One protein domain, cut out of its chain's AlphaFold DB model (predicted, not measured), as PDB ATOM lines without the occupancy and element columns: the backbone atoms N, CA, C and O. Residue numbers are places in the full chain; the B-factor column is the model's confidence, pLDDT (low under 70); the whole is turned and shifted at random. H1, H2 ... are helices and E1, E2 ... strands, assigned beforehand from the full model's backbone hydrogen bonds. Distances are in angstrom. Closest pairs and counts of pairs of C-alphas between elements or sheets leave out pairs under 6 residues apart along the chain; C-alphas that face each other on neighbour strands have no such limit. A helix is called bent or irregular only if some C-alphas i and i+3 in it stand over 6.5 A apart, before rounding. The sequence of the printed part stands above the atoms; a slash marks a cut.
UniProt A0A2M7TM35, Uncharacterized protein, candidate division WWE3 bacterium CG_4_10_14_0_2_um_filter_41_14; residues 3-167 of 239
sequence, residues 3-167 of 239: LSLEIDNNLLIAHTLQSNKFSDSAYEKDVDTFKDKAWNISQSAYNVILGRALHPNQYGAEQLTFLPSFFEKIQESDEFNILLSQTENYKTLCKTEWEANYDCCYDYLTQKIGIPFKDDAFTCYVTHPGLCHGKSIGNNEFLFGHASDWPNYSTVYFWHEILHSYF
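Overview. This is residues 3 to 167 of the 239 residues of an uncharacterized protein of candidate division WWE3 bacterium CG_4_10_14_0_2_um_filter_41_14 (UniProt A0A2M7TM35). A small twisted sheet of four strands has the long helix arm H5a running along it over E2 and the short helix H6 over E4. H5a runs on past the sheet to a cluster of four crossed helices, H1 to H4, which makes one end of the domain, while the second arm of the same bent helix, H5b, makes the other end. The printed part has 165 residues with six named helices and four named strands, in the order E1 H1 H2 H3 H4 H5 E2 E3 E4 H6; the sheet is mixed, in the order E1 E2 E4 E3, and the class is mixed, helices and strands. The whole is compact, with a radius of gyration of the C-alphas of 16.9 A, yet only just elongated, with spans of 54 by 35 by 22 A.

Arrangement. In the sheet, E1, residues 3 to 6, and E2, residues 121 to 126, are parallel at 31 degrees, with N 4 and O 122 2.8 A apart, within hydrogen-bond range. E2 and E4, residues 141 to 145, are parallel at 30 degrees, with N 125 and O 142 at 2.8 A. E4 and E3, residues 133 to 138, form an antiparallel hairpin at 175 degrees, with N 133 and O 145 at 2.7 A. E1 and E3 are the edge strands. H5, residues 78 to 113, was assigned as one helix by its hydrogen bonds but is bent, C-alphas 100 and 103 being 7.9 A apart; its arms H5a, residues 78 to 100, and H5b, residues 103 to 113, stand at a steep tilt of 62 degrees. H5a and H6, residues 153 to 163, form two layers with the sheet, helices on one face of it. H5a is over E2 at a height of 8.2 A and runs along the strands, only just, at 27 degrees on the local plane. H6 is over E4, also at 8.2 A, along the strands at 24 degrees on the local plane. H6 touches H5a about perpendicular, at 79 degrees, with the C-alphas of Trp 98 and Thr 155 closest at 5.1 A; H5b and H6 are near each other. H1, residues 9 to 18, only grazes the sheet. It touches H3, residues 43 to 50, about perpendicular at 90 degrees, the closest C-alphas being those of Gln 18 and Leu 50, 5.4 A. H2, residues 25 to 41, touches H5a with its residues 30 to 37, at a steep tilt of 44 degrees, opposite ways; the C-alphas of Phe 34 and Glu 79 are closest, at 5.1 A. H4, residues 66 to 75, touches H2 at a steep tilt of 45 degrees, opposite ways, the closest C-alphas being those of Ala 38 and Ile 74, 6.4 A. H3 and H5a are apart. E1, H1 to H5 and E2 form a strand-helix-strand unit, two parallel neighbour strands with helices between them. Every O i to N i+4 pair is within hydrogen-bond range in H1, H3, H4, H5a and H6, against 11 of 13 in H2 and 6 of 7 in H5b.

Along the chain. E1, residues 3 to 6, begins at C-alpha 3 at (26.475, 57.456, 22.844). E2, residues 121 to 126, is 15.9 A long, E3, residues 133 to 138, 15.2 A, and E4, residues 141 to 145, 13.9 A. H5a, residues 78 to 100, is 33.3 A long and begins at C-alpha 78 at (52.275, 41.949, 20.062). H2, residues 25 to 41, is 25.1 A long and irregular, with C-alphas 26 and 29 7.5 A apart. H6, residues 153 to 163, is 15.7 A long and ends at C-alpha 163 at (16.529, 50.138, 26.682).

Size, cuts and confidence. The two C-alphas farthest apart, those of Asn 40 and Gln 111, are 53.9 A from each other. The printed part has no cut. The link from H3 to H4, residues 51 to 65, is long. The mean pLDDT of the printed part is 93.5, and residues 60 to 64 are under 70.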
ATOM      1  N   LEU A   3      25.820  58.750  22.633       97.38
ATOM      2  CA  LEU A   3      26.475  57.456  22.844       97.38
ATOM      3  C   LEU A   3      27.989  57.606  22.646       97.38
ATOM      4  O   LEU A   3      28.437  57.973  21.559       97.38
ATOM      5  N   SER A   4      28.768  57.317  23.689       98.06
ATOM      6  CA  SER A   4      30.226  57.171  23.617       98.06
ATOM      7  C   SER A   4      30.576  55.713  23.330       98.06
ATOM      8  O   SER A   4      30.045  54.815  23.983       98.06
ATOM      9  N   LEU A   5      31.467  55.469  22.367       98.44
ATOM     10  CA  LEU A   5      32.066  54.151  22.146       98.44
ATOM     11  C   LEU A   5      33.517  54.181  22.623       98.44
ATOM     12  O   LEU A   5      34.345  54.905  22.063       98.44
ATOM     13  N   GLU A   6      33.828  53.369  23.624       98.19
ATOM     14  CA  GLU A   6      35.122  53.361  24.305       98.19
ATOM     15  C   GLU A   6      35.724  51.960  24.316       98.19
ATOM     16  O   GLU A   6      35.013  50.962  24.274       98.19
ATOM     17  N   ILE A   7      37.052  51.882  24.367       98.31
ATOM     18  CA  ILE A   7      37.762  50.631  24.632       98.31
ATOM     19  C   ILE A   7      38.509  50.834  25.940       98.31
ATOM     20  O   ILE A   7      39.403  51.673  26.029       98.31
ATOM     21  N   ASP A   8      38.136  50.056  26.951       96.94
ATOM     22  CA  ASP A   8      38.928  49.906  28.164       96.94
ATOM     23  C   ASP A   8      39.835  48.685  27.981       96.94
ATOM     24  O   ASP A   8      39.359  47.558  27.831       96.94
ATOM     25  N   ASN A   9      41.153  48.900  27.967       96.75
ATOM     26  CA  ASN A   9      42.119  47.834  27.705       96.75
ATOM     27  C   ASN A   9      42.030  46.695  28.730       96.75
ATOM     28  O   ASN A   9      42.129  45.527  28.359       96.75
ATOM     29  N   ASN A  10      41.833  47.010  30.012       94.88
ATOM     30  CA  ASN A  10      41.783  45.995  31.065       94.88
ATOM     31  C   ASN A  10      40.522  45.146  30.935       94.88
ATOM     32  O   ASN A  10      40.568  43.929  31.113       94.88
ATOM     33  N   LEU A  11      39.408  45.779  30.585       94.94
ATOM     34  CA  LEU A  11      38.152  45.113  30.302       94.94
ATOM     35  C   LEU A  11      38.223  44.274  29.023       94.94
ATOM     36  O   LEU A  11      37.742  43.144  29.032       94.94
ATOM     37  N   LEU A  12      38.846  44.781  27.953       97.25
ATOM     38  CA  LEU A  12      39.085  44.026  26.721       97.25
ATOM     39  C   LEU A  12      39.891  42.762  27.024       97.25
ATOM     40  O   LEU A  12      39.482  41.667  26.650       97.25
ATOM     41  N   ILE A  13      40.992  42.898  27.766       96.88
ATOM     42  CA  ILE A  13      41.806  41.765  28.216       96.88
ATOM     43  C   ILE A  13      40.947  40.802  29.033       96.88
ATOM     44  O   ILE A  13      40.878  39.619  28.709       96.88
ATOM     45  N   ALA A  14      40.264  41.290  30.069       95.50
ATOM     46  CA  ALA A  14      39.491  40.441  30.962       95.50
ATOM     47  C   ALA A  14      38.379  39.680  30.236       95.50
ATOM     48  O   ALA A  14      38.228  38.477  30.446       95.50
ATOM     49  N   HIS A  15      37.644  40.350  29.349       95.81
ATOM     50  CA  HIS A  15      36.617  39.714  28.537       95.81
ATOM     51  C   HIS A  15      37.216  38.653  27.610       95.81
ATOM     52  O   HIS A  15      36.708  37.533  27.572       95.81
ATOM     53  N   THR A  16      38.328  38.955  26.933       97.31
ATOM     54  CA  THR A  16      39.003  37.990  26.057       97.31
ATOM     55  C   THR A  16      39.456  36.746  26.813       97.31
ATOM     56  O   THR A  16      39.285  35.637  26.315       97.31
ATOM     57  N   LEU A  17      39.982  36.892  28.035       96.62
ATOM     58  CA  LEU A  17      40.385  35.746  28.855       96.62
ATOM     59  C   LEU A  17      39.189  34.911  29.332       96.62
ATOM     60  O   LEU A  17      39.288  33.687  29.396       96.62
ATOM     61  N   GLN A  18      38.070  35.557  29.669       94.62
ATOM     62  CA  GLN A  18      36.878  34.894  30.205       94.62
ATOM     63  C   GLN A  18      35.991  34.241  29.140       94.62
ATOM     64  O   GLN A  18      35.296  33.265  29.436       94.62
ATOM     65  N   SER A  19      35.967  34.778  27.921       93.50
ATOM     66  CA  SER A  19      35.053  34.306  26.885       93.50
ATOM     67  C   SER A  19      35.559  33.032  26.218       93.50
ATOM     68  O   SER A  19      36.714  32.934  25.814       93.50
ATOM     69  N   ASN A  20      34.660  32.065  26.044       89.12
ATOM     70  CA  ASN A  20      34.892  30.838  25.272       89.12
ATOM     71  C   ASN A  20      33.898  30.700  24.108       89.12
ATOM     72  O   ASN A  20      33.752  29.618  23.545       89.12
ATOM     73  N   LYS A  21      33.151  31.766  23.801       92.50
ATOM     74  CA  LYS A  21      32.136  31.780  22.748       92.50
ATOM     75  C   LYS A  21      32.566  32.739  21.654       92.50
ATOM     76  O   LYS A  21      32.671  33.941  21.901       92.50
ATOM     77  N   PHE A  22      32.774  32.185  20.469       94.56
ATOM     78  CA  PHE A  22      33.121  32.946  19.285       94.56
ATOM     79  C   PHE A  22      31.874  33.281  18.475       94.56
ATOM     80  O   PHE A  22      31.051  32.403  18.214       94.56
ATOM     81  N   SER A  23      31.763  34.545  18.081       93.75
ATOM     82  CA  SER A  23      30.811  35.018  17.073       93.75
ATOM     83  C   SER A  23      31.353  34.828  15.656       93.75
ATOM     84  O   SER A  23      30.575  34.685  14.722       93.75
ATOM     85  N   ASP A  24      32.678  34.791  15.491       94.19
ATOM     86  CA  ASP A  24      33.343  34.573  14.205       94.19
ATOM     87  C   ASP A  24      34.669  33.827  14.408       94.19
ATOM     88  O   ASP A  24      35.548  34.263  15.159       94.19
ATOM     89  N   SER A  25      34.805  32.685  13.732       94.19
ATOM     90  CA  SER A  25      35.979  31.814  13.822       94.19
ATOM     91  C   SER A  25      37.222  32.399  13.151       94.19
ATOM     92  O   SER A  25      38.330  31.937  13.424       94.19
ATOM     93  N   ALA A  26      37.088  33.449  12.331       95.62
ATOM     94  CA  ALA A  26      38.227  34.143  11.733       95.62
ATOM     95  C   ALA A  26      39.201  34.711  12.784       95.62
ATOM     96  O   ALA A  26      40.388  34.861  12.497       95.62
ATOM     97  N   TYR A  27      38.717  34.982  14.000       96.56
ATOM     98  CA  TYR A  27      39.500  35.559  15.096       96.56
ATOM     99  C   TYR A  27      40.032  34.536  16.109       96.56
ATOM    100  O   TYR A  27      40.798  34.902  17.000       96.56
ATOM    101  N   GLU A  28      39.627  33.267  16.010       96.62
ATOM    102  CA  GLU A  28      39.877  32.248  17.040       96.62
ATOM    103  C   GLU A  28      41.366  32.084  17.340       96.62
ATOM    104  O   GLU A  28      41.795  32.153  18.491       96.62
ATOM    105  N   LYS A  29      42.180  32.001  16.284       97.69
ATOM    106  CA  LYS A  29      43.629  31.842  16.408       97.69
ATOM    107  C   LYS A  29      44.295  32.995  17.166       97.69
ATOM    108  O   LYS A  29      45.191  32.747  17.975       97.69
ATOM    109  N   ASP A  30      43.903  34.236  16.889       98.12
ATOM    110  CA  ASP A  30      44.518  35.412  17.513       98.12
ATOM    111  C   ASP A  30      44.123  35.503  18.993       98.12
ATOM    112  O   ASP A  30      44.972  35.752  19.852       98.12
ATOM    113  N   VAL A  31      42.859  35.197  19.305       98.00
ATOM    114  CA  VAL A  31      42.360  35.111  20.684       98.00
ATOM    115  C   VAL A  31      43.073  34.015  21.473       98.00
ATOM    116  O   VAL A  31      43.504  34.263  22.601       98.00
ATOM    117  N   ASP A  32      43.234  32.822  20.905       97.69
ATOM    118  CA  ASP A  32      43.915  31.714  21.580       97.69
ATOM    119  C   ASP A  32      45.395  32.023  21.810       97.69
ATOM    120  O   ASP A  32      45.909  31.840  22.915       97.69
ATOM    121  N   THR A  33      46.065  32.603  20.809       98.19
ATOM    122  CA  THR A  33      47.466  33.036  20.933       98.19
ATOM    123  C   THR A  33      47.623  34.074  22.050       98.19
ATOM    124  O   THR A  33      48.559  34.006  22.853       98.19
ATOM    125  N   PHE A  34      46.681  35.012  22.160       98.50
ATOM    126  CA  PHE A  34      46.650  35.978  23.252       98.50
ATOM    127  C   PHE A  34      46.427  35.321  24.625       98.50
ATOM    128  O   PHE A  34      47.111  35.669  25.592       98.50
ATOM    129  N   LYS A  35      45.509  34.354  24.735       98.12
ATOM    130  CA  LYS A  35      45.270  33.618  25.989       98.12
ATOM    131  C   LYS A  35      46.510  32.844  26.435       98.12
ATOM    132  O   LYS A  35      46.879  32.920  27.608       98.12
ATOM    133  N   ASP A  36      47.194  32.178  25.507       98.25
ATOM    134  CA  ASP A  36      48.454  31.482  25.774       98.25
ATOM    135  C   ASP A  36      49.534  32.453  26.264       98.25
ATOM    136  O   ASP A  36      50.249  32.183  27.237       98.25
ATOM    137  N   LYS A  37      49.636  33.630  25.636       98.31
ATOM    138  CA  LYS A  37      50.544  34.689  26.081       98.31
ATOM    139  C   LYS A  37      50.232  35.137  27.507       98.31
ATOM    140  O   LYS A  37      51.138  35.181  28.343       98.31
ATOM    141  N   ALA A  38      48.970  35.434  27.800       97.62
ATOM    142  CA  ALA A  38      48.512  35.844  29.124       97.62
ATOM    143  C   ALA A  38      48.827  34.783  30.192       97.62
ATOM    144  O   ALA A  38      49.369  35.106  31.252       97.62
ATOM    145  N   TRP A  39      48.572  33.509  29.892       97.38
ATOM    146  CA  TRP A  39      48.910  32.390  30.773       97.38
ATOM    147  C   TRP A  39      50.413  32.331  31.089       97.38
ATOM    148  O   TRP A  39      50.805  32.166  32.248       97.38
ATOM    149  N   ASN A  40      51.257  32.530  30.073       97.56
ATOM    150  CA  ASN A  40      52.713  32.515  30.211       97.56
ATOM    151  C   ASN A  40      53.269  33.715  30.995       97.56
ATOM    152  O   ASN A  40      54.310  33.583  31.639       97.56
ATOM    153  N   ILE A  41      52.592  34.870  30.979       96.50
ATOM    154  CA  ILE A  41      52.984  36.032  31.793       96.50
ATOM    155  C   ILE A  41      52.702  35.772  33.277       96.50
ATOM    156  O   ILE A  41      53.566  36.017  34.122       96.50
ATOM    157  N   SER A  42      51.494  35.312  33.617       96.19
ATOM    158  CA  SER A  42      51.143  34.955  34.996       96.19
ATOM    159  C   SER A  42      49.867  34.118  35.069       96.19
ATOM    160  O   SER A  42      48.754  34.637  34.989       96.19
ATOM    161  N   GLN A  43      50.025  32.827  35.363       94.94
ATOM    162  CA  GLN A  43      48.898  31.919  35.613       94.94
ATOM    163  C   GLN A  43      48.035  32.378  36.798       94.94
ATOM    164  O   GLN A  43      46.815  32.239  36.785       94.94
ATOM    165  N   SER A  44      48.653  32.952  37.836       91.81
ATOM    166  CA  SER A  44      47.924  33.462  39.001       91.81
ATOM    167  C   SER A  44      47.009  34.629  38.627       91.81
ATOM    168  O   SER A  44      45.840  34.612  39.001       91.81
ATOM    169  N   ALA A  45      47.502  35.610  37.863       92.75
ATOM    170  CA  ALA A  45      46.683  36.726  37.378       92.75
ATOM    171  C   ALA A  45      45.575  36.263  36.444       92.75
ATOM    172  O   ALA A  45      44.422  36.641  36.649       92.75
ATOM    173  N   TYR A  46      45.905  35.377  35.507       93.31
ATOM    174  CA  TYR A  46      44.939  34.758  34.611       93.31
ATOM    175  C   TYR A  46      43.762  34.145  35.389       93.31
ATOM    176  O   TYR A  46      42.607  34.510  35.178       93.31
ATOM    177  N   ASN A  47      44.054  33.279  36.364       91.19
ATOM    178  CA  ASN A  47      43.029  32.604  37.163       91.19
ATOM    179  C   ASN A  47      42.211  33.569  38.034       91.19
ATOM    180  O   ASN A  47      41.010  33.368  38.209       91.19
ATOM    181  N   VAL A  48      42.829  34.628  38.569       90.94
ATOM    182  CA  VAL A  48      42.092  35.659  39.318       90.94
ATOM    183  C   VAL A  48      41.131  36.422  38.411       90.94
ATOM    184  O   VAL A  48      40.009  36.701  38.831       90.94
ATOM    185  N   ILE A  49      41.539  36.748  37.183       91.56
ATOM    186  CA  ILE A  49      40.679  37.441  36.219       91.56
ATOM    187  C   ILE A  49      39.481  36.569  35.843       91.56
ATOM    188  O   ILE A  49      38.367  37.086  35.812       91.56
ATOM    189  N   LEU A  50      39.668  35.260  35.637       89.56
ATOM    190  CA  LEU A  50      38.567  34.343  35.309       89.56
ATOM    191  C   LEU A  50      37.438  34.327  36.350       89.56
ATOM    192  O   LEU A  50      36.282  34.109  36.002       89.56
ATOM    193  N   GLY A  51      37.760  34.556  37.624       84.50
ATOM    194  CA  GLY A  51      36.789  34.540  38.720       84.50
ATOM    195  C   GLY A  51      36.072  35.870  38.979       84.50
ATOM    196  O   GLY A  51      35.378  35.979  39.990       84.50
ATOM    197  N   ARG A  52      36.268  36.904  38.147       84.56
ATOM    198  CA  ARG A  52      35.783  38.272  38.408       84.56
ATOM    199  C   ARG A  52      34.683  38.718  37.455       84.56
ATOM    200  O   ARG A  52      34.640  38.315  36.301       84.56
ATOM    201  N   ALA A  53      33.824  39.615  37.938       83.06
ATOM    202  CA  ALA A  53      32.827  40.276  37.106       83.06
ATOM    203  C   ALA A  53      33.485  41.222  36.085       83.06
ATOM    204  O   ALA A  53      34.438  41.924  36.421       83.06
ATOM    205  N   LEU A  54      32.933  41.265  34.869       82.81
ATOM    206  CA  LEU A  54      33.338  42.177  33.798       82.81
ATOM    207  C   LEU A  54      32.732  43.564  34.037       82.81
ATOM    208  O   LEU A  54      31.558  43.790  33.755       82.81
ATOM    209  N   HIS A  55      33.526  44.472  34.599       83.44
ATOM    210  CA  HIS A  55      33.194  45.891  34.750       83.44
ATOM    211  C   HIS A  55      34.503  46.688  34.892       83.44
ATOM    212  O   HIS A  55      35.376  46.240  35.642       83.44
ATOM    213  N   PRO A  56      34.651  47.871  34.256       78.94
ATOM    214  CA  PRO A  56      35.877  48.684  34.330       78.94
ATOM    215  C   PRO A  56      36.440  48.882  35.752       78.94
ATOM    216  O   PRO A  56      37.631  48.705  36.005       78.94
ATOM    217  N   ASN A  57      35.565  49.121  36.733       81.50
ATOM    218  CA  ASN A  57      35.934  49.386  38.126       81.50
ATOM    219  C   ASN A  57      36.499  48.169  38.892       81.50
ATOM    220  O   ASN A  57      36.944  48.315  40.029       81.50
ATOM    221  N   GLN A  58      36.477  46.959  38.321       78.25
ATOM    222  CA  GLN A  58      36.885  45.729  39.022       78.25
ATOM    223  C   GLN A  58      38.394  45.467  39.001       78.25
ATOM    224  O   GLN A  58      38.879  44.636  39.775       78.25
ATOM    225  N   TYR A  59      39.138  46.159  38.136       72.62
ATOM    226  CA  TYR A  59      40.537  45.829  37.840       72.62
ATOM    227  C   TYR A  59      41.553  46.826  38.417       72.62
ATOM    228  O   TYR A  59      42.750  46.564  38.363       72.62
ATOM    229  N   GLY A  60      41.087  47.922  39.030       62.94
ATOM    230  CA  GLY A  60      41.927  48.961  39.643       62.94
ATOM    231  C   GLY A  60      42.075  48.895  41.171       62.94
ATOM    232  O   GLY A  60      42.657  49.799  41.761       62.94
ATOM    233  N   ALA A  61      41.530  47.877  41.847       60.50
ATOM    234  CA  ALA A  61      41.497  47.844  43.313       60.50
ATOM    235  C   ALA A  61      42.884  47.598  43.947       60.50
ATOM    236  O   ALA A  61      43.569  46.634  43.600       60.50
ATOM    237  N   GLU A  62      43.239  48.392  44.968       58.72
ATOM    238  CA  GLU A  62      44.499  48.306  45.743       58.72
ATOM    239  C   GLU A  62      44.800  46.904  46.309       58.72
ATOM    240  O   GLU A  62      45.948  46.554  46.565       58.72
ATOM    241  N   GLN A  63      43.771  46.072  46.482       57.34
ATOM    242  CA  GLN A  63      43.884  44.710  47.011       57.34
ATOM    243  C   GLN A  63      44.484  43.707  46.008       57.34
ATOM    244  O   GLN A  63      44.754  42.564  46.370       57.34
ATOM    245  N   LEU A  64      44.698  44.110  44.750       68.75
ATOM    246  CA  LEU A  64      45.200  43.258  43.668       68.75
ATOM    247  C   LEU A  64      46.509  43.795  43.108       68.75
ATOM    248  O   LEU A  64      46.664  43.929  41.902       68.75
ATOM    249  N   THR A  65      47.466  44.080  43.987       73.19
ATOM    250  CA  THR A  65      48.734  44.755  43.657       73.19
ATOM    251  C   THR A  65      49.526  44.126  42.505       73.19
ATOM    252  O   THR A  65      50.301  44.817  41.852       73.19
ATOM    253  N   PHE A  66      49.329  42.836  42.214       76.81
ATOM    254  CA  PHE A  66      49.985  42.150  41.100       76.81
ATOM    255  C   PHE A  66      49.249  42.281  39.753       76.81
ATOM    256  O   PHE A  66      49.895  42.147  38.712       76.81
ATOM    257  N   LEU A  67      47.938  42.563  39.738       84.56
ATOM    258  CA  LEU A  67      47.163  42.711  38.498       84.56
ATOM    259  C   LEU A  67      47.594  43.915  37.651       84.56
ATOM    260  O   LEU A  67      47.737  43.712  36.449       84.56
ATOM    261  N   PRO A  68      47.875  45.113  38.206       84.81
ATOM    262  CA  PRO A  68      48.404  46.223  37.415       84.81
ATOM    263  C   PRO A  68      49.652  45.824  36.622       84.81
ATOM    264  O   PRO A  68      49.680  45.971  35.408       84.81
ATOM    265  N   SER A  69      50.621  45.174  37.279       89.38
ATOM    266  CA  SER A  69      51.847  44.710  36.612       89.38
ATOM    267  C   SER A  69      51.601  43.631  35.551       89.38
ATOM    268  O   SER A  69      52.390  43.479  34.620       89.38
ATOM    269  N   PHE A  70      50.531  42.843  35.696       94.00
ATOM    270  CA  PHE A  70      50.117  41.875  34.687       94.00
ATOM    271  C   PHE A  70      49.510  42.582  33.475       94.00
ATOM    272  O   PHE A  70      49.929  42.297  32.355       94.00
ATOM    273  N   PHE A  71      48.571  43.508  33.703       94.06
ATOM    274  CA  PHE A  71      47.932  44.297  32.653       94.06
ATOM    275  C   PHE A  71      48.950  45.122  31.864       94.06
ATOM    276  O   PHE A  71      48.918  45.083  30.643       94.06
ATOM    277  N   GLU A  72      49.901  45.782  32.528       94.12
ATOM    278  CA  GLU A  72      50.993  46.503  31.859       94.12
ATOM    279  C   GLU A  72      51.779  45.575  30.919       94.12
ATOM    280  O   GLU A  72      51.881  45.836  29.724       94.12
ATOM    281  N   LYS A  73      52.250  44.426  31.423       96.38
ATOM    282  CA  LYS A  73      53.058  43.482  30.631       96.38
ATOM    283  C   LYS A  73      52.317  42.867  29.450       96.38
ATOM    284  O   LYS A  73      52.931  42.624  28.417       96.38
ATOM    285  N   ILE A  74      51.038  42.524  29.614       97.50
ATOM    286  CA  ILE A  74      50.262  41.966  28.500       97.50
ATOM    287  C   ILE A  74      49.912  43.060  27.487       97.50
ATOM    288  O   ILE A  74      49.923  42.778  26.297       97.50
ATOM    289  N   GLN A  75      49.685  44.307  27.921       97.56
ATOM    290  CA  GLN A  75      49.429  45.425  27.009       97.56
ATOM    291  C   GLN A  75      50.650  45.794  26.154       97.56
ATOM    292  O   GLN A  75      50.494  46.306  25.051       97.56
ATOM    293  N   GLU A  76      51.863  45.496  26.618       97.38
ATOM    294  CA  GLU A  76      53.099  45.651  25.839       97.38
ATOM    295  C   GLU A  76      53.303  44.554  24.775       97.38
ATOM    296  O   GLU A  76      54.272  44.604  24.016       97.38
ATOM    297  N   SER A  77      52.438  43.537  24.720       98.44
ATOM    298  CA  SER A  77      52.630  42.373  23.857       98.44
ATOM    299  C   SER A  77      52.084  42.569  22.440       98.44
ATOM    300  O   SER A  77      51.072  43.237  22.221       98.44
ATOM    301  N   ASP A  78      52.733  41.936  21.457       98.56
ATOM    302  CA  ASP A  78      52.275  41.949  20.062       98.56
ATOM    303  C   ASP A  78      50.877  41.328  19.927       98.56
ATOM    304  O   ASP A  78      50.044  41.822  19.170       98.56
ATOM    305  N   GLU A  79      50.592  40.280  20.706       98.56
ATOM    306  CA  GLU A  79      49.290  39.614  20.741       98.56
ATOM    307  C   GLU A  79      48.178  40.567  21.200       98.56
ATOM    308  O   GLU A  79      47.103  40.594  20.602       98.56
ATOM    309  N   PHE A  80      48.433  41.394  22.222       98.62
ATOM    310  CA  PHE A  80      47.467  42.410  22.636       98.62
ATOM    311  C   PHE A  80      47.295  43.501  21.576       98.62
ATOM    312  O   PHE A  80      46.167  43.895  21.289       98.62
ATOM    313  N   ASN A  81      48.384  43.959  20.954       98.62
ATOM    314  CA  ASN A  81      48.320  44.974  19.902       98.62
ATOM    315  C   ASN A  81      47.483  44.514  18.695       98.62
ATOM    316  O   ASN A  81      46.765  45.323  18.102       98.62
ATOM    317  N   ILE A  82      47.527  43.220  18.357       98.56
ATOM    318  CA  ILE A  82      46.661  42.621  17.332       98.56
ATOM    319  C   ILE A  82      45.187  42.733  17.746       98.56
ATOM    320  O   ILE A  82      44.394  43.297  16.988       98.56
ATOM    321  N   LEU A  83      44.830  42.280  18.954       98.25
ATOM    322  CA  LEU A  83      43.447  42.349  19.449       98.25
ATOM    323  C   LEU A  83      42.931  43.787  19.549       98.25
ATOM    324  O   LEU A  83      41.789  44.068  19.180       98.25
ATOM    325  N   LEU A  84      43.759  44.708  20.044       98.75
ATOM    326  CA  LEU A  84      43.401  46.117  20.166       98.75
ATOM    327  C   LEU A  84      43.141  46.729  18.788       98.75
ATOM    328  O   LEU A  84      42.124  47.388  18.599       98.75
ATOM    329  N   SER A  85      44.002  46.455  17.805       98.69
ATOM    330  CA  SER A  85      43.821  46.917  16.424       98.69
ATOM    331  C   SER A  85      42.529  46.378  15.795       98.69
ATOM    332  O   SER A  85      41.756  47.134  15.205       98.69
ATOM    333  N   GLN A  86      42.238  45.085  15.970       98.44
ATOM    334  CA  GLN A  86      40.985  44.468  15.517       98.44
ATOM    335  C   GLN A  86      39.762  45.131  16.171       98.44
ATOM    336  O   GLN A  86      38.789  45.456  15.488       98.44
ATOM    337  N   THR A  87      39.842  45.405  17.475       98.62
ATOM    338  CA  THR A  87      38.762  46.041  18.243       98.62
ATOM    339  C   THR A  87      38.568  47.514  17.863       98.62
ATOM    340  O   THR A  87      37.435  47.965  17.749       98.62
ATOM    341  N   GLU A  88      39.636  48.266  17.592       98.75
ATOM    342  CA  GLU A  88      39.567  49.661  17.126       98.75
ATOM    343  C   GLU A  88      38.934  49.784  15.731       98.75
ATOM    344  O   GLU A  88      38.079  50.647  15.486       98.75
ATOM    345  N   ASN A  89      39.291  48.875  14.818       98.25
ATOM    346  CA  ASN A  89      38.646  48.789  13.508       98.25
ATOM    347  C   ASN A  89      37.151  48.491  13.664       98.25
ATOM    348  O   ASN A  89      36.316  49.167  13.063       98.25
ATOM    349  N   TYR A  90      36.806  47.532  14.525       98.25
ATOM    350  CA  TYR A  90      35.419  47.195  14.821       98.25
ATOM    351  C   TYR A  90      34.642  48.361  15.450       98.25
ATOM    352  O   TYR A  90      33.563  48.700  14.972       98.25
ATOM    353  N   LYS A  91      35.218  49.062  16.435       98.44
ATOM    354  CA  LYS A  91      34.642  50.275  17.038       98.44
ATOM    355  C   LYS A  91      34.297  51.324  15.983       98.44
ATOM    356  O   LYS A  91      33.236  51.943  16.049       98.44
ATOM    357  N   THR A  92      35.171  51.511  14.993       98.31
ATOM    358  CA  THR A  92      34.938  52.444  13.880       98.31
ATOM    359  C   THR A  92      33.746  52.015  13.020       98.31
ATOM    360  O   THR A  92      32.934  52.861  12.635       98.31
ATOM    361  N   LEU A  93      33.602  50.712  12.753       97.44
ATOM    362  CA  LEU A  93      32.450  50.164  12.032       97.44
ATOM    363  C   LEU A  93      31.149  50.368  12.817       97.44
ATOM    364  O   LEU A  93      30.203  50.928  12.266       97.44
ATOM    365  N   CYS A  94      31.123  50.009  14.105       98.06
ATOM    366  CA  CYS A  94      29.966  50.232  14.974       98.06
ATOM    367  C   CYS A  94      29.573  51.710  15.027       98.06
ATOM    368  O   CYS A  94      28.395  52.035  14.933       98.06
ATOM    369  N   LYS A  95      30.558  52.610  15.144       98.12
ATOM    370  CA  LYS A  95      30.323  54.056  15.157       98.12
ATOM    371  C   LYS A  95      29.675  54.530  13.860       98.12
ATOM    372  O   LYS A  95      28.687  55.251  13.902       98.12
ATOM    373  N   THR A  96      30.228  54.111  12.725       97.94
ATOM    374  CA  THR A  96      29.726  54.501  11.401       97.94
ATOM    375  C   THR A  96      28.294  54.015  11.199       97.94
ATOM    376  O   THR A  96      27.443  54.767  10.731       97.94
ATOM    377  N   GLU A  97      28.017  52.765  11.573       97.62
ATOM    378  CA  GLU A  97      26.682  52.178  11.482       97.62
ATOM    379  C   GLU A  97      25.681  52.898  12.396       97.62
ATOM    380  O   GLU A  97      24.583  53.238  11.959       97.62
ATOM    381  N   TRP A  98      26.077  53.182  13.638       97.88
ATOM    382  CA  TRP A  98      25.264  53.914  14.602       97.88
ATOM    383  C   TRP A  98      24.910  55.317  14.103       97.88
ATOM    384  O   TRP A  98      23.739  55.683  14.070       97.88
ATOM    385  N   GLU A  99      25.906  56.095  13.676       97.75
ATOM    386  CA  GLU A  99      25.705  57.469  13.202       97.75
ATOM    387  C   GLU A  99      24.809  57.519  11.958       97.75
ATOM    388  O   GLU A  99      23.974  58.411  11.840       97.75
ATOM    389  N   ALA A 100      24.930  56.539  11.057       97.88
ATOM    390  CA  ALA A 100      24.102  56.458   9.855       97.88
ATOM    391  C   ALA A 100      22.618  56.168  10.150       97.88
ATOM    392  O   ALA A 100      21.755  56.550   9.360       97.88
ATOM    393  N   ASN A 101      22.320  55.499  11.266       98.12
ATOM    394  CA  ASN A 101      20.977  55.032  11.618       98.12
ATOM    395  C   ASN A 101      20.369  55.753  12.834       98.12
ATOM    396  O   ASN A 101      19.228  55.474  13.206       98.12
ATOM    397  N   TYR A 102      21.110  56.658  13.476       97.38
ATOM    398  CA  TYR A 102      20.706  57.269  14.741       97.38
ATOM    399  C   TYR A 102      19.362  57.996  14.636       97.38
ATOM    400  O   TYR A 102      18.442  57.656  15.376       97.38
ATOM    401  N   ASP A 103      19.225  58.944  13.703       96.56
ATOM    402  CA  ASP A 103      18.037  59.805  13.621       96.56
ATOM    403  C   ASP A 103      16.760  58.991  13.377       96.56
ATOM    404  O   ASP A 103      15.754  59.183  14.059       96.56
ATOM    405  N   CYS A 104      16.799  58.016  12.459       96.75
ATOM    406  CA  CYS A 104      15.619  57.212  12.142       96.75
ATOM    407  C   CYS A 104      15.206  56.291  13.301       96.75
ATOM    408  O   CYS A 104      14.011  56.126  13.560       96.75
ATOM    409  N   CYS A 105      16.173  55.717  14.026       97.44
ATOM    410  CA  CYS A 105      15.893  54.899  15.203       97.44
ATOM    411  C   CYS A 105      15.389  55.753  16.367       97.44
ATOM    412  O   CYS A 105      14.428  55.374  17.035       97.44
ATOM    413  N   TYR A 106      16.014  56.907  16.596       97.00
ATOM    414  CA  TYR A 106      15.636  57.842  17.647       97.00
ATOM    415  C   TYR A 106      14.206  58.350  17.448       97.00
ATOM    416  O   TYR A 106      13.404  58.318  18.383       97.00
ATOM    417  N   ASP A 107      13.850  58.748  16.226       96.12
ATOM    418  CA  ASP A 107      12.493  59.176  15.887       96.12
ATOM    419  C   ASP A 107      11.479  58.046  16.074       96.12
ATOM    420  O   ASP A 107      10.417  58.257  16.656       96.12
ATOM    421  N   TYR A 108      11.804  56.822  15.652       96.00
ATOM    422  CA  TYR A 108      10.945  55.665  15.900       96.00
ATOM    423  C   TYR A 108      10.708  55.442  17.404       96.00
ATOM    424  O   TYR A 108       9.561  55.337  17.845       96.00
ATOM    425  N   LEU A 109      11.769  55.424  18.209       97.31
ATOM    426  CA  LEU A 109      11.666  55.179  19.646       97.31
ATOM    427  C   LEU A 109      10.919  56.297  20.382       97.31
ATOM    428  O   LEU A 109      10.130  56.020  21.281       97.31
ATOM    429  N   THR A 110      11.129  57.554  20.003       95.94
ATOM    430  CA  THR A 110      10.494  58.696  20.677       95.94
ATOM    431  C   THR A 110       9.071  58.942  20.201       95.94
ATOM    432  O   THR A 110       8.180  59.133  21.023       95.94
ATOM    433  N   GLN A 111       8.832  58.922  18.892       94.31
ATOM    434  CA  GLN A 111       7.550  59.327  18.315       94.31
ATOM    435  C   GLN A 111       6.560  58.168  18.226       94.31
ATOM    436  O   GLN A 111       5.361  58.386  18.377       94.31
ATOM    437  N   LYS A 112       7.039  56.946  17.948       92.69
ATOM    438  CA  LYS A 112       6.161  55.780  17.779       92.69
ATOM    439  C   LYS A 112       6.046  54.934  19.039       92.69
ATOM    440  O   LYS A 112       4.959  54.447  19.325       92.69
ATOM    441  N   ILE A 113       7.151  54.740  19.756       97.31
ATOM    442  CA  ILE A 113       7.187  53.905  20.967       97.31
ATOM    443  C   ILE A 113       6.976  54.736  22.243       97.31
ATOM    444  O   ILE A 113       6.462  54.218  23.233       97.31
ATOM    445  N   GLY A 114       7.310  56.029  22.217       96.75
ATOM    446  CA  GLY A 114       7.105  56.937  23.347       96.75
ATOM    447  C   GLY A 114       8.190  56.852  24.423       96.75
ATOM    448  O   GLY A 114       7.911  57.118  25.588       96.75
ATOM    449  N   ILE A 115       9.426  56.474  24.075       96.62
ATOM    450  CA  ILE A 115      10.545  56.442  25.031       96.62
ATOM    451  C   ILE A 115      10.972  57.878  25.402       96.62
ATOM    452  O   ILE A 115      11.393  58.633  24.519       96.62
ATOM    453  N   PRO A 116      10.920  58.281  26.688       93.25
ATOM    454  CA  PRO A 116      11.193  59.649  27.108       93.25
ATOM    455  C   PRO A 116      12.688  59.861  27.393       93.25
ATOM    456  O   PRO A 116      13.076  60.036  28.550       93.25
ATOM    457  N   PHE A 117      13.532  59.850  26.359       91.75
ATOM    458  CA  PHE A 117      14.957  60.188  26.510       91.75
ATOM    459  C   PHE A 117      15.118  61.608  27.093       91.75
ATOM    460  O   PHE A 117      14.527  62.560  26.585       91.75
ATOM    461  N   LYS A 118      15.927  61.777  28.147       82.50
ATOM    462  CA  LYS A 118      16.129  63.046  28.881       82.50
ATOM    463  C   LYS A 118      17.523  63.630  28.654       82.50
ATOM    464  O   LYS A 118      18.237  63.930  29.607       82.50
ATOM    465  N   ASP A 119      17.931  63.756  27.392       79.56
ATOM    466  CA  ASP A 119      19.314  64.107  27.018       79.56
ATOM    467  C   ASP A 119      20.372  63.177  27.638       79.56
ATOM    468  O   ASP A 119      21.524  63.560  27.838       79.56
ATOM    469  N   ASP A 120      19.983  61.929  27.906       90.50
ATOM    470  CA  ASP A 120      20.841  60.942  28.545       90.50
ATOM    471  C   ASP A 120      22.113  60.676  27.727       90.50
ATOM    472  O   ASP A 120      22.124  60.711  26.486       90.50
ATOM    473  N   ALA A 121      23.194  60.404  28.454       95.38
ATOM    474  CA  ALA A 121      24.469  59.971  27.908       95.38
ATOM    475  C   ALA A 121      24.691  58.500  28.259       95.38
ATOM    476  O   ALA A 121      24.499  58.103  29.411       95.38
ATOM    477  N   PHE A 122      25.100  57.727  27.257       97.56
ATOM    478  CA  PHE A 122      25.407  56.309  27.363       97.56
ATOM    479  C   PHE A 122      26.858  56.046  26.981       97.56
ATOM    480  O   PHE A 122      27.395  56.708  26.089       97.56
ATOM    481  N   THR A 123      27.458  55.035  27.604       98.19
ATOM    482  CA  THR A 123      28.796  54.549  27.254       98.19
ATOM    483  C   THR A 123      28.731  53.071  26.903       98.19
ATOM    484  O   THR A 123      28.322  52.234  27.707       98.19
ATOM    485  N   CYS A 124      29.170  52.740  25.696       98.38
ATOM    486  CA  CYS A 124      29.417  51.375  25.272       98.38
ATOM    487  C   CYS A 124      30.912  51.087  25.376       98.38
ATOM    488  O   CYS A 124      31.719  51.718  24.687       98.38
ATOM    489  N   TYR A 125      31.274  50.105  26.191       98.31
ATOM    490  CA  TYR A 125      32.618  49.551  26.187       98.31
ATOM    491  C   TYR A 125      32.696  48.444  25.133       98.31
ATOM    492  O   TYR A 125      32.201  47.326  25.322       98.31
ATOM    493  N   VAL A 126      33.317  48.777  24.004       98.38
ATOM    494  CA  VAL A 126      33.515  47.874  22.874       98.38
ATOM    495  C   VAL A 126      34.586  46.847  23.231       98.38
ATOM    496  O   VAL A 126      35.697  47.171  23.649       98.38
ATOM    497  N   THR A 127      34.235  45.583  23.049       97.56
ATOM    498  CA  THR A 127      35.099  44.421  23.230       97.56
ATOM    499  C   THR A 127      35.332  43.724  21.889       97.56
ATOM    500  O   THR A 127      34.802  44.134  20.856       97.56
ATOM    501  N   HIS A 128      36.168  42.686  21.893       98.00
ATOM    502  CA  HIS A 128      36.641  42.042  20.673       98.00
ATOM    503  C   HIS A 128      35.498  41.535  19.755       98.00
ATOM    504  O   HIS A 128      34.636  40.799  20.241       98.00
ATOM    505  N   PRO A 129      35.505  41.831  18.434       97.00
ATOM    506  CA  PRO A 129      34.428  41.446  17.505       97.00
ATOM    507  C   PRO A 129      34.240  39.936  17.351       97.00
ATOM    508  O   PRO A 129      33.150  39.469  17.047       97.00
ATOM    509  N   GLY A 130      35.303  39.156  17.553       96.50
ATOM    510  CA  GLY A 130      35.248  37.697  17.462       96.50
ATOM    511  C   GLY A 130      34.579  37.003  18.649       96.50
ATOM    512  O   GLY A 130      34.421  35.789  18.606       96.50
ATOM    513  N   LEU A 131      34.219  37.726  19.712       96.25
ATOM    514  CA  LEU A 131      33.687  37.157  20.951       96.25
ATOM    515  C   LEU A 131      32.264  37.646  21.194       96.25
ATOM    516  O   LEU A 131      32.004  38.832  21.050       96.25
ATOM    517  N   CYS A 132      31.367  36.761  21.636       93.56
ATOM    518  CA  CYS A 132      29.986  37.142  21.941       93.56
ATOM    519  C   CYS A 132      29.883  37.920  23.264       93.56
ATOM    520  O   CYS A 132      30.137  37.356  24.333       93.56
ATOM    521  N   HIS A 133      29.414  39.164  23.202       91.38
ATOM    522  CA  HIS A 133      29.127  40.016  24.349       91.38
ATOM    523  C   HIS A 133      28.024  41.034  24.024       91.38
ATOM    524  O   HIS A 133      28.138  41.828  23.096       91.38
ATOM    525  N   GLY A 134      26.978  41.044  24.838       91.81
ATOM    526  CA  GLY A 134      25.948  42.079  24.868       91.81
ATOM    527  C   GLY A 134      25.400  42.108  26.282       91.81
ATOM    528  O   GLY A 134      24.914  41.078  26.762       91.81
ATOM    529  N   LYS A 135      25.657  43.197  27.012       93.44
ATOM    530  CA  LYS A 135      25.227  43.300  28.407       93.44
ATOM    531  C   LYS A 135      25.218  44.725  28.941       93.44
ATOM    532  O   LYS A 135      26.278  45.325  29.126       93.44
ATOM    533  N   SER A 136      24.054  45.187  29.372       93.31
ATOM    534  CA  SER A 136      23.920  46.343  30.254       93.31
ATOM    535  C   SER A 136      24.557  46.077  31.622       93.31
ATOM    536  O   SER A 136      24.284  45.067  32.287       93.31
ATOM    537  N   ILE A 137      25.423  46.994  32.056       92.69
ATOM    538  CA  ILE A 137      26.101  46.943  33.361       92.69
ATOM    539  C   ILE A 137      25.580  48.010  34.337       92.69
ATOM    540  O   ILE A 137      26.041  48.078  35.476       92.69
ATOM    541  N   GLY A 138      24.539  48.750  33.938       89.81
ATOM    542  CA  GLY A 138      23.906  49.807  34.726       89.81
ATOM    543  C   GLY A 138      24.553  51.175  34.509       89.81
ATOM    544  O   GLY A 138      25.520  51.297  33.774       89.81
ATOM    545  N   ASN A 139      24.000  52.217  35.139       90.25
ATOM    546  CA  ASN A 139      24.485  53.603  35.024       90.25
ATOM    547  C   ASN A 139      24.615  54.114  33.574       90.25
ATOM    548  O   ASN A 139      25.527  54.880  33.281       90.25
ATOM    549  N   ASN A 140      23.710  53.698  32.680       94.75
ATOM    550  CA  ASN A 140      23.771  53.984  31.241       94.75
ATOM    551  C   ASN A 140      25.044  53.447  30.554       94.75
ATOM    552  O   ASN A 140      25.444  53.925  29.492       94.75
ATOM    553  N   GLU A 141      25.676  52.432  31.138       96.31
ATOM    554  CA  GLU A 141      26.841  51.755  30.587       96.31
ATOM    555  C   GLU A 141      26.486  50.334  30.138       96.31
ATOM    556  O   GLU A 141      25.702  49.621  30.780       96.31
ATOM    557  N   PHE A 142      27.102  49.886  29.047       97.31
ATOM    558  CA  PHE A 142      26.949  48.522  28.549       97.31
ATOM    559  C   PHE A 142      28.203  48.021  27.832       97.31
ATOM    560  O   PHE A 142      29.088  48.788  27.457       97.31
ATOM    561  N   LEU A 143      28.289  46.702  27.685       96.88
ATOM    562  CA  LEU A 143      29.377  45.984  27.033       96.88
ATOM    563  C   LEU A 143      28.887  45.424  25.706       96.88
ATOM    564  O   LEU A 143      27.795  44.849  25.656       96.88
ATOM    565  N   PHE A 144      29.700  45.536  24.657       97.62
ATOM    566  CA  PHE A 144      29.338  44.989  23.354       97.62
ATOM    567  C   PHE A 144      30.526  44.415  22.588       97.62
ATOM    568  O   PHE A 144      31.603  45.001  22.547       97.62
ATOM    569  N   GLY A 145      30.324  43.267  21.955       95.88
ATOM    570  CA  GLY A 145      31.261  42.602  21.058       95.88
ATOM    571  C   GLY A 145      30.521  41.487  20.333       95.88
ATOM    572  O   GLY A 145      29.904  40.643  20.973       95.88
ATOM    573  N   HIS A 146      30.493  41.518  19.008       95.56
ATOM    574  CA  HIS A 146      29.929  40.445  18.197       95.56
ATOM    575  C   HIS A 146      30.337  40.673  16.742       95.56
ATOM    576  O   HIS A 146      30.505  41.811  16.319       95.56
ATOM    577  N   ALA A 147      30.465  39.621  15.946       92.94
ATOM    578  CA  ALA A 147      30.629  39.807  14.513       92.94
ATOM    579  C   ALA A 147      29.253  40.113  13.915       92.94
ATOM    580  O   ALA A 147      28.271  39.475  14.286       92.94
ATOM    581  N   SER A 148      29.143  41.097  13.026       89.69
ATOM    582  CA  SER A 148      27.843  41.428  12.438       89.69
ATOM    583  C   SER A 148      27.326  40.268  11.583       89.69
ATOM    584  O   SER A 148      27.903  39.960  10.544       89.69
ATOM    585  N   ASP A 149      26.201  39.675  11.983       86.88
ATOM    586  CA  ASP A 149      25.549  38.600  11.218       86.88
ATOM    587  C   ASP A 149      24.714  39.138  10.041       86.88
ATOM    588  O   ASP A 149      24.387  38.415   9.099       86.88
ATOM    589  N   TRP A 150      24.323  40.414  10.106       91.06
ATOM    590  CA  TRP A 150      23.470  41.095   9.131       91.06
ATOM    591  C   TRP A 150      23.696  42.626   9.181       91.06
ATOM    592  O   TRP A 150      24.328  43.120  10.115       91.06
ATOM    593  N   PRO A 151      23.251  43.405   8.172       91.69
ATOM    594  CA  PRO A 151      23.448  44.861   8.155       91.69
ATOM    595  C   PRO A 151      22.738  45.564   9.319       91.69
ATOM    596  O   PRO A 151      21.626  45.192   9.658       91.69
ATOM    597  N   ASN A 152      23.303  46.621   9.902       95.31
ATOM    598  CA  ASN A 152      22.673  47.348  11.019       95.31
ATOM    599  C   ASN A 152      22.606  46.559  12.345       95.31
ATOM    600  O   ASN A 152      21.851  46.925  13.250       95.31
ATOM    601  N   TYR A 153      23.385  45.476  12.467       94.75
ATOM    602  CA  TYR A 153      23.412  44.610  13.650       94.75
ATOM    603  C   TYR A 153      23.785  45.378  14.917       94.75
ATOM    604  O   TYR A 153      23.076  45.307  15.921       94.75
ATOM    605  N   SER A 154      24.883  46.138  14.875       96.94
ATOM    606  CA  SER A 154      25.386  46.847  16.056       96.94
ATOM    607  C   SER A 154      24.383  47.883  16.539       96.94
ATOM    608  O   SER A 154      24.141  47.991  17.734       96.94
ATOM    609  N   THR A 155      23.746  48.604  15.616       97.50
ATOM    610  CA  THR A 155      22.754  49.632  15.946       97.50
ATOM    611  C   THR A 155      21.563  49.050  16.699       97.50
ATOM    612  O   THR A 155      21.168  49.595  17.729       97.50
ATOM    613  N   VAL A 156      21.008  47.934  16.221       96.88
ATOM    614  CA  VAL A 156      19.864  47.279  16.873       96.88
ATOM    615  C   VAL A 156      20.226  46.835  18.288       96.88
ATOM    616  O   VAL A 156      19.488  47.131  19.226       96.88
ATOM    617  N   TYR A 157      21.382  46.189  18.464       96.81
ATOM    618  CA  TYR A 157      21.806  45.724  19.783       96.81
ATOM    619  C   TYR A 157      22.257  46.857  20.712       96.81
ATOM    620  O   TYR A 157      22.049  46.771  21.918       96.81
ATOM    621  N   PHE A 158      22.795  47.964  20.196       98.25
ATOM    622  CA  PHE A 158      23.038  49.158  21.010       98.25
ATOM    623  C   PHE A 158      21.738  49.700  21.587       98.25
ATOM    624  O   PHE A 158      21.666  49.962  22.786       98.25
ATOM    625  N   TRP A 159      20.690  49.811  20.769       97.94
ATOM    626  CA  TRP A 159      19.380  50.200  21.276       97.94
ATOM    627  C   TRP A 159      18.813  49.178  22.262       97.94
ATOM    628  O   TRP A 159      18.280  49.595  23.286       97.94
ATOM    629  N   HIS A 160      18.990  47.874  22.021       97.50
ATOM    630  CA  HIS A 160      18.598  46.825  22.971       97.50
ATOM    631  C   HIS A 160      19.214  47.075  24.354       97.50
ATOM    632  O   HIS A 160      18.506  47.126  25.360       97.50
ATOM    633  N   GLU A 161      20.529  47.299  24.410       97.31
ATOM    634  CA  GLU A 161      21.239  47.533  25.671       97.31
ATOM    635  C   GLU A 161      20.893  48.880  26.324       97.31
ATOM    636  O   GLU A 161      20.797  48.967  27.551       97.31
ATOM    637  N   ILE A 162      20.639  49.922  25.529       97.31
ATOM    638  CA  ILE A 162      20.167  51.225  26.021       97.31
ATOM    639  C   ILE A 162      18.799  51.086  26.703       97.31
ATOM    640  O   ILE A 162      18.585  51.659  27.777       97.31
ATOM    641  N   LEU A 163      17.876  50.302  26.130       97.12
ATOM    642  CA  LEU A 163      16.529  50.138  26.682       97.12
ATOM    643  C   LEU A 163      16.518  49.438  28.049       97.12
ATOM    644  O   LEU A 163      15.643  49.742  28.860       97.12
ATOM    645  N   HIS A 164      17.531  48.635  28.393       96.19
ATOM    646  CA  HIS A 164      17.696  48.104  29.759       96.19
ATOM    647  C   HIS A 164      17.864  49.193  30.840       96.19
ATOM    648  O   HIS A 164      17.793  48.890  32.027       96.19
ATOM    649  N   SER A 165      18.065  50.464  30.467       94.88
ATOM    650  CA  SER A 165      18.067  51.597  31.414       94.88
ATOM    651  C   SER A 165      16.672  52.183  31.679       94.88
ATOM    652  O   SER A 165      16.496  52.942  32.631       94.88
ATOM    653  N   TYR A 166      15.677  51.825  30.863       95.19
ATOM    654  CA  TYR A 166      14.292  52.312  30.949       95.19
ATOM    655  C   TYR A 166      13.307  51.232  31.392       95.19
ATOM    656  O   TYR A 166      12.265  51.532  31.976       95.19
ATOM    657  N   PHE A 167      13.635  49.977  31.112       95.12
ATOM    658  CA  PHE A 167      12.860  48.811  31.497       95.12
ATOM    659  C   PHE A 167      13.510  48.113  32.695       95.12
ATOM    660  O   PHE A 167      14.713  48.234  32.931       95.12
TER     661      PHE A 167